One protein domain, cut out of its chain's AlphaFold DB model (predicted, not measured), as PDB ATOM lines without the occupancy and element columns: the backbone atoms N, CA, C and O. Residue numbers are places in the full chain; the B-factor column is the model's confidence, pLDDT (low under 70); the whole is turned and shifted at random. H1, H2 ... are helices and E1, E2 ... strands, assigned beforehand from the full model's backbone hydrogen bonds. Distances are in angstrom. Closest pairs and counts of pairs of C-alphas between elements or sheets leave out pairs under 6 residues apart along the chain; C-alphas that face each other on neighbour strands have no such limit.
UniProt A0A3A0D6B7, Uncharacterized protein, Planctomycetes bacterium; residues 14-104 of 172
ATOM      1  N   VAL A  14     153.457 151.798 229.137       98.06
ATOM      2  CA  VAL A  14     152.474 152.894 229.142       98.06
ATOM      3  C   VAL A  14     151.925 153.159 230.541       98.06
ATOM      4  O   VAL A  14     152.065 152.326 231.445       98.06
ATOM      5  N   LYS A  15     151.276 154.310 230.732       98.56
ATOM      6  CA  LYS A  15     150.564 154.660 231.971       98.56
ATOM      7  C   LYS A  15     149.064 154.429 231.812       98.56
ATOM      8  O   LYS A  15     148.504 154.631 230.737       98.56
ATOM      9  N   CYS A  16     148.373 154.059 232.889       98.50
ATOM     10  CA  CYS A  16     146.910 153.943 232.850       98.50
ATOM     11  C   CYS A  16     146.242 155.313 232.668       98.50
ATOM     12  O   CYS A  16     145.199 155.391 232.026       98.50
ATOM     13  N   ALA A  17     146.866 156.384 233.172       98.38
ATOM     14  CA  ALA A  17     146.422 157.762 232.966       98.38
ATOM     15  C   ALA A  17     146.358 158.168 231.479       98.38
ATOM     16  O   ALA A  17     145.525 158.994 231.119       98.38
ATOM     17  N   GLU A  18     147.161 157.547 230.611       98.50
ATOM     18  CA  GLU A  18     147.224 157.816 229.161       98.50
ATOM     19  C   GLU A  18     146.355 156.842 228.338       98.50
ATOM     20  O   GLU A  18     146.248 156.966 227.120       98.50
ATOM     21  N   CYS A  19     145.736 155.853 228.990       98.50
ATOM     22  CA  CYS A  19     144.971 154.794 228.336       98.50
ATOM     23  C   CYS A  19     143.475 155.138 228.256       98.50
ATOM     24  O   CYS A  19     142.850 155.475 229.270       98.50
ATOM     25  N   GLY A  20     142.864 154.971 227.083       98.00
ATOM     26  CA  GLY A  20     141.429 155.174 226.840       98.00
ATOM     27  C   GLY A  20     140.509 154.251 227.653       98.00
ATOM     28  O   GLY A  20     139.330 154.537 227.824       98.00
ATOM     29  N   PHE A  21     141.044 153.177 228.242       98.44
ATOM     30  CA  PHE A  21     140.274 152.227 229.055       98.44
ATOM     31  C   PHE A  21     140.222 152.536 230.554       98.44
ATOM     32  O   PHE A  21     139.678 151.729 231.315       98.44
ATOM     33  N   LEU A  22     140.797 153.651 231.011       98.56
ATOM     34  CA  LEU A  22     140.642 154.083 232.400       98.56
ATOM     35  C   LEU A  22     139.213 154.597 232.624       98.56
ATOM     36  O   LEU A  22     138.800 155.588 232.022       98.56
ATOM     37  N   ALA A  23     138.475 153.918 233.499       98.25
ATOM     38  CA  ALA A  23     137.068 154.192 233.758       98.25
ATOM     39  C   ALA A  23     136.802 154.484 235.238       98.25
ATOM     40  O   ALA A  23     137.460 153.943 236.135       98.25
ATOM     41  N   LEU A  24     135.787 155.306 235.485       97.69
ATOM     42  CA  LEU A  24     135.256 155.646 236.803       97.69
ATOM     43  C   LEU A  24     133.800 155.206 236.907       97.69
ATOM     44  O   LEU A  24     133.126 155.034 235.897       97.69
ATOM     45  N   ARG A  25     133.303 155.035 238.135       97.44
ATOM     46  CA  ARG A  25     131.864 154.879 238.365       97.44
ATOM     47  C   ARG A  25     131.232 156.236 238.599       97.44
ATOM     48  O   ARG A  25     131.620 156.939 239.536       97.44
ATOM     49  N   ASP A  26     130.255 156.569 237.772       96.56
ATOM     50  CA  ASP A  26     129.374 157.709 237.998       96.56
ATOM     51  C   ASP A  26     128.658 157.571 239.352       96.56
ATOM     52  O   ASP A  26     128.265 156.468 239.743       96.56
ATOM     53  N   HIS A  27     128.532 158.669 240.100       95.06
ATOM     54  CA  HIS A  27     127.996 158.614 241.462       95.06
ATOM     55  C   HIS A  27     126.514 158.217 241.503       95.06
ATOM     56  O   HIS A  27     126.108 157.496 242.414       95.06
ATOM     57  N   HIS A  28     125.725 158.662 240.524       94.25
ATOM     58  CA  HIS A  28     124.271 158.511 240.528       94.25
ATOM     59  C   HIS A  28     123.819 157.228 239.833       94.25
ATOM     60  O   HIS A  28     123.022 156.466 240.373       94.25
ATOM     61  N   SER A  29     124.333 156.982 238.632       96.00
ATOM     62  CA  SER A  29     123.938 155.852 237.786       96.00
ATOM     63  C   SER A  29     124.748 154.585 238.050       96.00
ATOM     64  O   SER A  29     124.364 153.510 237.591       96.00
ATOM     65  N   LEU A  30     125.893 154.700 238.739       94.88
ATOM     66  CA  LEU A  30     126.900 153.640 238.893       94.88
ATOM     67  C   LEU A  30     127.465 153.104 237.565       94.88
ATOM     68  O   LEU A  30     128.226 152.123 237.572       94.88
ATOM     69  N   ALA A  31     127.124 153.748 236.444       96.25
ATOM     70  CA  ALA A  31     127.625 153.417 235.124       96.25
ATOM     71  C   ALA A  31     129.136 153.655 235.057       96.25
ATOM     72  O   ALA A  31     129.685 154.519 235.746       96.25
ATOM     73  N   LEU A  32     129.813 152.866 234.222       96.38
ATOM     74  CA  LEU A  32     131.216 153.102 233.920       96.38
ATOM     75  C   LEU A  32     131.311 154.225 232.898       96.38
ATOM     76  O   LEU A  32     130.843 154.085 231.770       96.38
ATOM     77  N   VAL A  33     131.928 155.318 233.314       96.88
ATOM     78  CA  VAL A  33     132.184 156.495 232.493       96.88
ATOM     79  C   VAL A  33     133.682 156.673 232.312       96.88
ATOM     80  O   VAL A  33     134.497 156.154 233.080       96.88
ATOM     81  N   GLU A  34     134.047 157.385 231.260       97.25
ATOM     82  CA  GLU A  34     135.429 157.734 230.976       97.25
ATOM     83  C   GLU A  34     136.047 158.532 232.136       97.25
ATOM     84  O   GLU A  34     135.414 159.422 232.713       97.25
ATOM     85  N   ALA A  35     137.300 158.230 232.485       97.62
ATOM     86  CA  ALA A  35     138.059 159.098 233.370       97.62
ATOM     87  C   ALA A  35     138.377 160.422 232.660       97.62
ATOM     88  O   ALA A  35     139.036 160.433 231.620       97.62
ATOM     89  N   THR A  36     137.945 161.536 233.247       96.88
ATOM     90  CA  THR A  36     138.217 162.878 232.719       96.88
ATOM     91  C   THR A  36     139.698 163.233 232.776       96.88
ATOM     92  O   THR A  36     140.458 162.699 233.587       96.88
ATOM     93  N   GLU A  37     140.098 164.201 231.954       97.38
ATOM     94  CA  GLU A  37     141.451 164.766 231.960       97.38
ATOM     95  C   GLU A  37     141.880 165.230 233.358       97.38
ATOM     96  O   GLU A  37     142.979 164.915 233.817       97.38
ATOM     97  N   HIS A  38     140.984 165.912 234.080       96.88
ATOM     98  CA  HIS A  38     141.248 166.358 235.446       96.88
ATOM     99  C   HIS A  38     141.597 165.186 236.376       96.88
ATOM    100  O   HIS A  38     142.586 165.245 237.104       96.88
ATOM    101  N   PHE A  39     140.838 164.089 236.315       97.62
ATOM    102  CA  PHE A  39     141.128 162.901 237.117       97.62
ATOM    103  C   PHE A  39     142.443 162.231 236.696       97.62
ATOM    104  O   PHE A  39     143.219 161.810 237.547       97.62
ATOM    105  N   ARG A  40     142.738 162.152 235.394       98.00
ATOM    106  CA  ARG A  40     143.992 161.562 234.883       98.00
ATOM    107  C   ARG A  40     145.225 162.345 235.341       98.00
ATOM    108  O   ARG A  40     146.237 161.755 235.711       98.00
ATOM    109  N   THR A  41     145.127 163.670 235.338       97.62
ATOM    110  CA  THR A  41     146.233 164.579 235.672       97.62
ATOM    111  C   THR A  41     146.441 164.754 237.168       97.62
ATOM    112  O   THR A  41     147.587 164.905 237.588       97.62
ATOM    113  N   THR A  42     145.384 164.677 237.980       97.19
ATOM    114  CA  THR A  42     145.467 164.950 239.427       97.19
ATOM    115  C   THR A  42     145.222 163.729 240.312       97.19
ATOM    116  O   THR A  42     145.729 163.680 241.424       97.19
ATOM    117  N   GLY A  43     144.467 162.735 239.840       96.19
ATOM    118  CA  GLY A  43     143.917 161.649 240.661       96.19
ATOM    119  C   GLY A  43     142.661 162.042 241.450       96.19
ATOM    120  O   GLY A  43     142.013 161.171 242.032       96.19
ATOM    121  N   ASN A  44     142.282 163.324 241.434       95.44
ATOM    122  CA  ASN A  44     141.163 163.852 242.204       95.44
ATOM    123  C   ASN A  44     139.844 163.714 241.444       95.44
ATOM    124  O   ASN A  44     139.765 163.890 240.224       95.44
ATOM    125  N   ARG A  45     138.773 163.422 242.185       93.88
ATOM    126  CA  ARG A  45     137.414 163.368 241.634       93.88
ATOM    127  C   ARG A  45     136.832 164.788 241.608       93.88
ATOM    128  O   ARG A  45     136.737 165.391 242.676       93.88
ATOM    129  N   PRO A  46     136.418 165.318 240.442       92.81
ATOM    130  CA  PRO A  46     135.775 166.619 240.372       92.81
ATOM    131  C   PRO A  46     134.475 166.633 241.182       92.81
ATOM    132  O   PRO A  46     133.726 165.647 241.233       92.81
ATOM    133  N   THR A  47     134.211 167.780 241.794       94.38
ATOM    134  CA  THR A  47     132.946 168.104 242.449       94.38
ATOM    135  C   THR A  47     132.152 169.080 241.592       94.38
ATOM    136  O   THR A  47     132.722 169.932 240.910       94.38
ATOM    137  N   THR A  48     130.830 168.993 241.652       92.44
ATOM    138  CA  THR A  48     129.932 170.021 241.125       92.44
ATOM    139  C   THR A  48     130.109 171.340 241.901       92.44
ATOM    140  O   THR A  48     130.674 171.337 243.000       92.44
ATOM    141  N   PRO A  49     129.577 172.476 241.407       93.44
ATOM    142  CA  PRO A  49     129.580 173.739 242.156       93.44
ATOM    143  C   PRO A  49     128.880 173.659 243.522       93.44
ATOM    144  O   PRO A  49     129.217 174.408 244.431       93.44
ATOM    145  N   SER A  50     127.930 172.731 243.686       93.38
ATOM    146  CA  SER A  50     127.267 172.443 244.963       93.38
ATOM    147  C   SER A  50     128.098 171.562 245.907       93.38
ATOM    148  O   SER A  50     127.627 171.210 246.985       93.38
ATOM    149  N   GLY A  51     129.318 171.178 245.514       92.69
ATOM    150  CA  GLY A  51     130.208 170.310 246.286       92.69
ATOM    151  C   GLY A  51     129.859 168.820 246.212       92.69
ATOM    152  O   GLY A  51     130.457 168.019 246.930       92.69
ATOM    153  N   GLN A  52     128.910 168.419 245.361       91.56
ATOM    154  CA  GLN A  52     128.572 167.007 245.175       91.56
ATOM    155  C   GLN A  52     129.626 166.323 244.310       91.56
ATOM    156  O   GLN A  52     130.130 166.895 243.347       91.56
ATOM    157  N   LEU A  53     129.968 165.082 244.643       90.25
ATOM    158  CA  LEU A  53     130.918 164.316 243.849       90.25
ATOM    159  C   LEU A  53     130.265 163.840 242.555       90.25
ATOM    160  O   LEU A  53     129.198 163.234 242.587       90.25
ATOM    161  N   VAL A  54     130.950 164.060 241.433       92.81
ATOM    162  CA  VAL A  54     130.515 163.544 240.125       92.81
ATOM    163  C   VAL A  54     130.697 162.021 240.061       92.81
ATOM    164  O   VAL A  54     129.876 161.300 239.505       92.81
ATOM    165  N   TYR A  55     131.757 161.507 240.690       94.38
ATOM    166  CA  TYR A  55     132.084 160.080 240.704       94.38
ATOM    167  C   TYR A  55     131.955 159.478 242.098       94.38
ATOM    168  O   TYR A  55     132.207 160.140 243.106       94.38
ATOM    169  N   ALA A  56     131.627 158.189 242.161       92.69
ATOM    170  CA  ALA A  56     131.437 157.484 243.420       92.69
ATOM    171  C   ALA A  56     132.700 157.534 244.308       92.69
ATOM    172  O   ALA A  56     133.784 157.069 243.929       92.69
ATOM    173  N   LYS A  57     132.558 158.092 245.519       91.19
ATOM    174  CA  LYS A  57     133.622 158.119 246.536       91.19
ATOM    175  C   LYS A  57     133.900 156.710 247.054       91.19
ATOM    176  O   LYS A  57     132.983 155.911 247.197       91.19
ATOM    177  N   GLY A  58     135.160 156.415 247.372       92.44
ATOM    178  CA  GLY A  58     135.551 155.123 247.951       92.44
ATOM    179  C   GLY A  58     135.569 153.960 246.956       92.44
ATOM    180  O   GLY A  58     136.023 152.875 247.306       92.44
ATOM    181  N   ILE A  59     135.150 154.180 245.706       95.25
ATOM    182  CA  ILE A  59     135.275 153.193 244.636       95.25
ATOM    183  C   ILE A  59     136.536 153.520 243.818       95.25
ATOM    184  O   ILE A  59     136.657 154.643 243.307       95.25
ATOM    185  N   PRO A  60     137.504 152.591 243.710       96.75
ATOM    186  CA  PRO A  60     138.694 152.793 242.888       96.75
ATOM    187  C   PRO A  60     138.347 152.816 241.385       96.75
ATOM    188  O   PRO A  60     137.349 152.213 240.977       96.75
ATOM    189  N   PRO A  61     139.163 153.486 240.547       97.62
ATOM    190  CA  PRO A  61     139.045 153.387 239.095       97.62
ATOM    191  C   PRO A  61     139.248 151.947 238.614       97.62
ATOM    192  O   PRO A  61     139.854 151.115 239.294       97.62
ATOM    193  N   LEU A  62     138.765 151.666 237.409       98.06
ATOM    194  CA  LEU A  62     138.799 150.344 236.792       98.06
ATOM    195  C   LEU A  62     139.478 150.410 235.423       98.06
ATOM    196  O   LEU A  62     139.393 151.413 234.715       98.06
ATOM    197  N   CYS A  63     140.135 149.316 235.037       98.31
ATOM    198  CA  CYS A  63     140.562 149.099 233.661       98.31
ATOM    199  C   CYS A  63     139.428 148.387 232.916       98.31
ATOM    200  O   CYS A  63     139.154 147.217 233.188       98.31
ATOM    201  N   PHE A  64     138.772 149.071 231.977       98.12
ATOM    202  CA  PHE A  64     137.659 148.502 231.210       98.12
ATOM    203  C   PHE A  64     138.079 147.257 230.412       98.12
ATOM    204  O   PHE A  64     137.387 146.243 230.441       98.12
ATOM    205  N   ALA A  65     139.274 147.289 229.809       97.50
ATOM    206  CA  ALA A  65     139.878 146.158 229.101       97.50
ATOM    207  C   ALA A  65     140.422 145.049 230.028       97.50
ATOM    208  O   ALA A  65     140.994 144.073 229.544       97.50
ATOM    209  N   ARG A  66     140.300 145.210 231.356       97.19
ATOM    210  CA  ARG A  66     140.750 144.257 232.390       97.19
ATOM    211  C   ARG A  66     142.215 143.818 232.266       97.19
ATOM    212  O   ARG A  66     142.577 142.739 232.719       97.19
ATOM    213  N   ALA A  67     143.069 144.661 231.688       96.88
ATOM    214  CA  ALA A  67     144.499 144.380 231.564       96.88
ATOM    215  C   ALA A  67     145.226 144.412 232.922       96.88
ATOM    216  O   ALA A  67     146.282 143.805 233.076       96.88
ATOM    217  N   ILE A  68     144.668 145.129 233.902       97.38
ATOM    218  CA  ILE A  68     145.168 145.203 235.273       97.38
ATOM    219  C   ILE A  68     144.011 145.348 236.266       97.38
ATOM    220  O   ILE A  68     143.046 146.075 236.015       97.38
ATOM    221  N   ASP A  69     144.149 144.703 237.423       97.94
ATOM    222  CA  ASP A  69     143.288 144.911 238.585       97.94
ATOM    223  C   ASP A  69     143.735 146.159 239.374       97.94
ATOM    224  O   ASP A  69     144.557 146.108 240.298       97.94
ATOM    225  N   LEU A  70     143.227 147.323 238.953       97.38
ATOM    226  CA  LEU A  70     143.454 148.591 239.654       97.38
ATOM    227  C   LEU A  70     142.929 148.562 241.101       97.38
ATOM    228  O   LEU A  70     143.687 148.983 241.975       97.38
ATOM    229  N   PRO A  71     141.711 148.059 241.402       97.81
ATOM    230  CA  PRO A  71     141.241 147.926 242.780       97.81
ATOM    231  C   PRO A  71     142.214 147.181 243.700       97.81
ATOM    232  O   PRO A  71     142.529 147.687 244.780       97.81
ATOM    233  N   ALA A  72     142.729 146.024 243.270       97.81
ATOM    234  CA  ALA A  72     143.684 145.248 244.062       97.81
ATOM    235  C   ALA A  72     145.010 145.999 244.269       97.81
ATOM    236  O   ALA A  72     145.573 145.977 245.361       97.81
ATOM    237  N   THR A  73     145.481 146.708 243.240       97.50
ATOM    238  CA  THR A  73     146.740 147.471 243.293       97.50
ATOM    239  C   THR A  73     146.628 148.703 244.200       97.50
ATOM    240  O   THR A  73     147.538 149.006 244.973       97.50
ATOM    241  N   ILE A  74     145.500 149.414 244.126       97.75
ATOM    242  CA  ILE A  74     145.248 150.630 244.909       97.75
ATOM    243  C   ILE A  74     144.990 150.287 246.373       97.75
ATOM    244  O   ILE A  74     145.396 151.056 247.238       97.75
ATOM    245  N   GLY A  75     144.358 149.149 246.668       96.00
ATOM    246  CA  GLY A  75     144.011 148.730 248.025       96.00
ATOM    247  C   GLY A  75     142.816 149.484 248.627       96.00
ATOM    248  O   GLY A  75     142.166 150.302 247.974       96.00
ATOM    249  N   GLN A  76     142.512 149.177 249.892       94.25
ATOM    250  CA  GLN A  76     141.372 149.723 250.635       94.25
ATOM    251  C   GLN A  76     141.836 150.338 251.973       94.25
ATOM    252  O   GLN A  76     142.629 149.698 252.668       94.25
ATOM    253  N   PRO A  77     141.358 151.540 252.356       94.06
ATOM    254  CA  PRO A  77     140.544 152.451 251.547       94.06
ATOM    255  C   PRO A  77     141.377 153.115 250.429       94.06
ATOM    256  O   PRO A  77     142.573 153.362 250.621       94.06
ATOM    257  N   PRO A  78     140.781 153.428 249.263       95.56
ATOM    258  CA  PRO A  78     141.496 154.129 248.205       95.56
ATOM    259  C   PRO A  78     141.722 155.595 248.597       95.56
ATOM    260  O   PRO A  78     140.767 156.316 248.889       95.56
ATOM    261  N   THR A  79     142.980 156.040 248.575       95.12
ATOM    262  CA  THR A  79     143.358 157.455 248.734       95.12
ATOM    263  C   THR A  79     143.717 158.058 247.380       95.12
ATOM    264  O   THR A  79     144.201 157.345 246.498       95.12
ATOM    265  N   ASP A  80     143.493 159.360 247.203       93.94
ATOM    266  CA  ASP A  80     143.726 160.025 245.915       93.94
ATOM    267  C   ASP A  80     145.219 159.985 245.517       93.94
ATOM    268  O   ASP A  80     145.533 159.686 244.365       93.94
ATOM    269  N   ASP A  81     146.146 160.086 246.479       95.94
ATOM    270  CA  ASP A  81     147.589 159.906 246.238       95.94
ATOM    271  C   ASP A  81     147.937 158.496 245.738       95.94
ATOM    272  O   ASP A  81     148.713 158.329 244.795       95.94
ATOM    273  N   ARG A  82     147.340 157.453 246.339       96.81
ATOM    274  CA  ARG A  82     147.562 156.061 245.909       96.81
ATOM    275  C   ARG A  82     146.951 155.810 244.543       96.81
ATOM    276  O   ARG A  82     147.555 155.104 243.736       96.81
ATOM    277  N   ILE A  83     145.777 156.379 244.277       97.19
ATOM    278  CA  ILE A  83     145.147 156.349 242.958       97.19
ATOM    279  C   ILE A  83     146.096 156.973 241.941       97.19
ATOM    280  O   ILE A  83     146.415 156.314 240.952       97.19
ATOM    281  N   LYS A  84     146.587 158.190 242.201       98.00
ATOM    282  CA  LYS A  84     147.454 158.920 241.279       98.00
ATOM    283  C   LYS A  84     148.749 158.172 240.996       98.00
ATOM    284  O   LYS A  84     149.052 157.894 239.836       98.00
ATOM    285  N   ALA A  85     149.454 157.764 242.049       98.19
ATOM    286  CA  ALA A  85     150.669 156.967 241.927       98.19
ATOM    287  C   ALA A  85     150.414 155.668 241.150       98.19
ATOM    288  O   ALA A  85     151.211 155.281 240.294       98.19
ATOM    289  N   THR A  86     149.269 155.019 241.393       98.25
ATOM    290  CA  THR A  86     148.911 153.796 240.677       98.25
ATOM    291  C   THR A  86     148.635 154.076 239.212       98.25
ATOM    292  O   THR A  86     149.178 153.345 238.403       98.25
ATOM    293  N   ILE A  87     147.837 155.072 238.819       98.44
ATOM    294  CA  ILE A  87     147.511 155.290 237.394       98.44
ATOM    295  C   ILE A  87     148.692 155.843 236.579       98.44
ATOM    296  O   ILE A  87     148.761 155.582 235.375       98.44
ATOM    297  N   ASP A  88     149.636 156.523 237.230       98.62
ATOM    298  CA  ASP A  88     150.866 157.045 236.620       98.62
ATOM    299  C   ASP A  88     151.983 156.011 236.484       98.62
ATOM    300  O   ASP A  88     152.930 156.230 235.725       98.62
ATOM    301  N   ALA A  89     151.906 154.895 237.210       98.44
ATOM    302  CA  ALA A  89     152.935 153.872 237.137       98.44
ATOM    303  C   ALA A  89     153.017 153.291 235.714       98.44
ATOM    304  O   ALA A  89     152.021 152.828 235.140       98.44
ATOM    305  N   THR A  90     154.223 153.311 235.151       98.38
ATOM    306  CA  THR A  90     154.518 152.751 233.833       98.38
ATOM    307  C   THR A  90     154.510 151.227 233.895       98.38
ATOM    308  O   THR A  90     155.213 150.633 234.711       98.38
ATOM    309  N   ARG A  91     153.747 150.578 233.010       97.31
ATOM    310  CA  ARG A  91     153.663 149.112 232.924       97.31
ATOM    311  C   ARG A  91     153.500 148.633 231.489       97.31
ATOM    312  O   ARG A  91     153.092 149.390 230.616       97.31
ATOM    313  N   LEU A  92     153.796 147.361 231.263       97.38
ATOM    314  CA  LEU A  92     153.532 146.697 229.992       97.38
ATOM    315  C   LEU A  92     152.024 146.467 229.834       97.38
ATOM    316  O   LEU A  92     151.412 145.836 230.695       97.38
ATOM    317  N   CYS A  93     151.420 146.960 228.751       97.00
ATOM    318  CA  CYS A  93     149.994 146.763 228.480       97.00
ATOM    319  C   CYS A  93     149.759 146.383 227.015       97.00
ATOM    320  O   CYS A  93     149.992 147.188 226.119       97.00
ATOM    321  N   ARG A  94     149.260 145.163 226.775       95.12
ATOM    322  CA  ARG A  94     148.895 144.684 225.426       95.12
ATOM    323  C   ARG A  94     147.640 145.363 224.875       95.12
ATOM    324  O   ARG A  94     147.531 145.545 223.675       95.12
ATOM    325  N   ASN A  95     146.731 145.764 225.764       95.69
ATOM    326  CA  ASN A  95     145.460 146.405 225.416       95.69
ATOM    327  C   ASN A  95     145.549 147.928 225.581       95.69
ATOM    328  O   ASN A  95     144.607 148.561 226.056       95.69
ATOM    329  N   PHE A  96     146.717 148.519 225.320       97.12
ATOM    330  CA  PHE A  96     146.847 149.967 225.374       97.12
ATOM    331  C   PHE A  96     146.155 150.588 224.168       97.12
ATOM    332  O   PHE A  96     146.498 150.287 223.028       97.12
ATOM    333  N   THR A  97     145.244 151.510 224.446       97.06
ATOM    334  CA  THR A  97     144.650 152.382 223.439       97.06
ATOM    335  C   THR A  97     144.903 153.815 223.874       97.06
ATOM    336  O   THR A  97     144.575 154.136 225.021       97.06
ATOM    337  N   PRO A  98     145.470 154.678 223.011       97.69
ATOM    338  CA  PRO A  98     145.642 156.088 223.328       97.69
ATOM    339  C   PRO A  98     144.318 156.721 223.749       97.69
ATOM    340  O   PRO A  98     143.288 156.529 223.097       97.69
ATOM    341  N   TRP A  99     144.347 157.452 224.857       98.00
ATOM    342  CA  TRP A  99     143.204 158.226 225.320       98.00
ATOM    343  C   TRP A  99     142.836 159.320 224.307       98.00
ATOM    344  O   TRP A  99     143.707 160.032 223.811       98.00
ATOM    345  N   GLN A 100     141.541 159.444 224.012       97.19
ATOM    346  CA  GLN A 100     140.977 160.497 223.173       97.19
ATOM    347  C   GLN A 100     139.766 161.072 223.897       97.19
ATOM    348  O   GLN A 100     138.834 160.346 224.227       97.19
ATOM    349  N   GLN A 101     139.799 162.374 224.170       95.06
ATOM    350  CA  GLN A 101     138.753 163.029 224.940       95.06
ATOM    351  C   GLN A 101     137.392 162.923 224.244       95.06
ATOM    352  O   GLN A 101     137.282 163.174 223.043       95.06
ATOM    353  N   GLY A 102     136.357 162.616 225.026       94.56
ATOM    354  CA  GLY A 102     134.983 162.536 224.532       94.56
ATOM    355  C   GLY A 102     134.600 161.155 224.009       94.56
ATOM    356  O   GLY A 102     133.459 160.988 223.587       94.56
ATOM    357  N   PHE A 103     135.509 160.178 224.074       96.12
ATOM    358  CA  PHE A 103     135.229 158.784 223.764       96.12
ATOM    359  C   PHE A 103     135.172 157.951 225.040       96.12
ATOM    360  O   PHE A 103     136.114 157.854 225.828       96.12
ATOM    361  N   SER A 104     134.056 157.264 225.221       96.69
ATOM    362  CA  SER A 104     133.884 156.293 226.285       96.69
ATOM    363  C   SER A 104     134.866 155.118 226.142       96.69
ATOM    364  O   SER A 104     135.282 154.754 225.037       96.69
TER     365      SER A 104
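Overview. This is residues 14 to 104 of the 172 residues of an uncharacterized protein of Planctomycetes bacterium (UniProt A0A3A0D6B7). This domain has little regular structure: a compact, mostly looped body with the small antiparallel hairpin E1-E2 near its middle, three short helices to one side and E3 far out, paired with residues 14 to 15. The printed part has 91 residues, 30 in named elements, in the order E1 E2 H1 H2 H3 E3, of mixed class. The radius of gyration of the C-alphas is 12.3 A; the spans are 40 by 29 by 21 A.

Arrangement. E1, residues 22 to 25, and E2, residues 32 to 34, form a hairpin, antiparallel at 132 degrees; N 24 and O 33 are 2.9 A apart, within hydrogen-bond range. H3, residues 80 to 88, touches H2, residues 70 to 74; the closest C-alphas, Ile 74 and Arg 82, are 6.0 A apart. H3 only just touches H1, residues 37 to 42, with 3 pairs of C-alphas within 8 A, closest Thr 42 and Lys 84 at 6.6 A. In H1, H2 and H3 every O i to N i+4 pair is within hydrogen-bond range. E3, residues 90 to 92, pairs with no named strand.

Along the chain. E1 begins at C-alpha 22 (140.642, 154.083, 232.400) and is 10.6 A long; H3 is 12.1 A. E3 ends at C-alpha 92 (153.532, 146.697, 229.992).

Size, cuts and confidence. The printed part has no cut. The H1 to H2 link is long, 27 residues. No printed residue is under 70 in pLDDT.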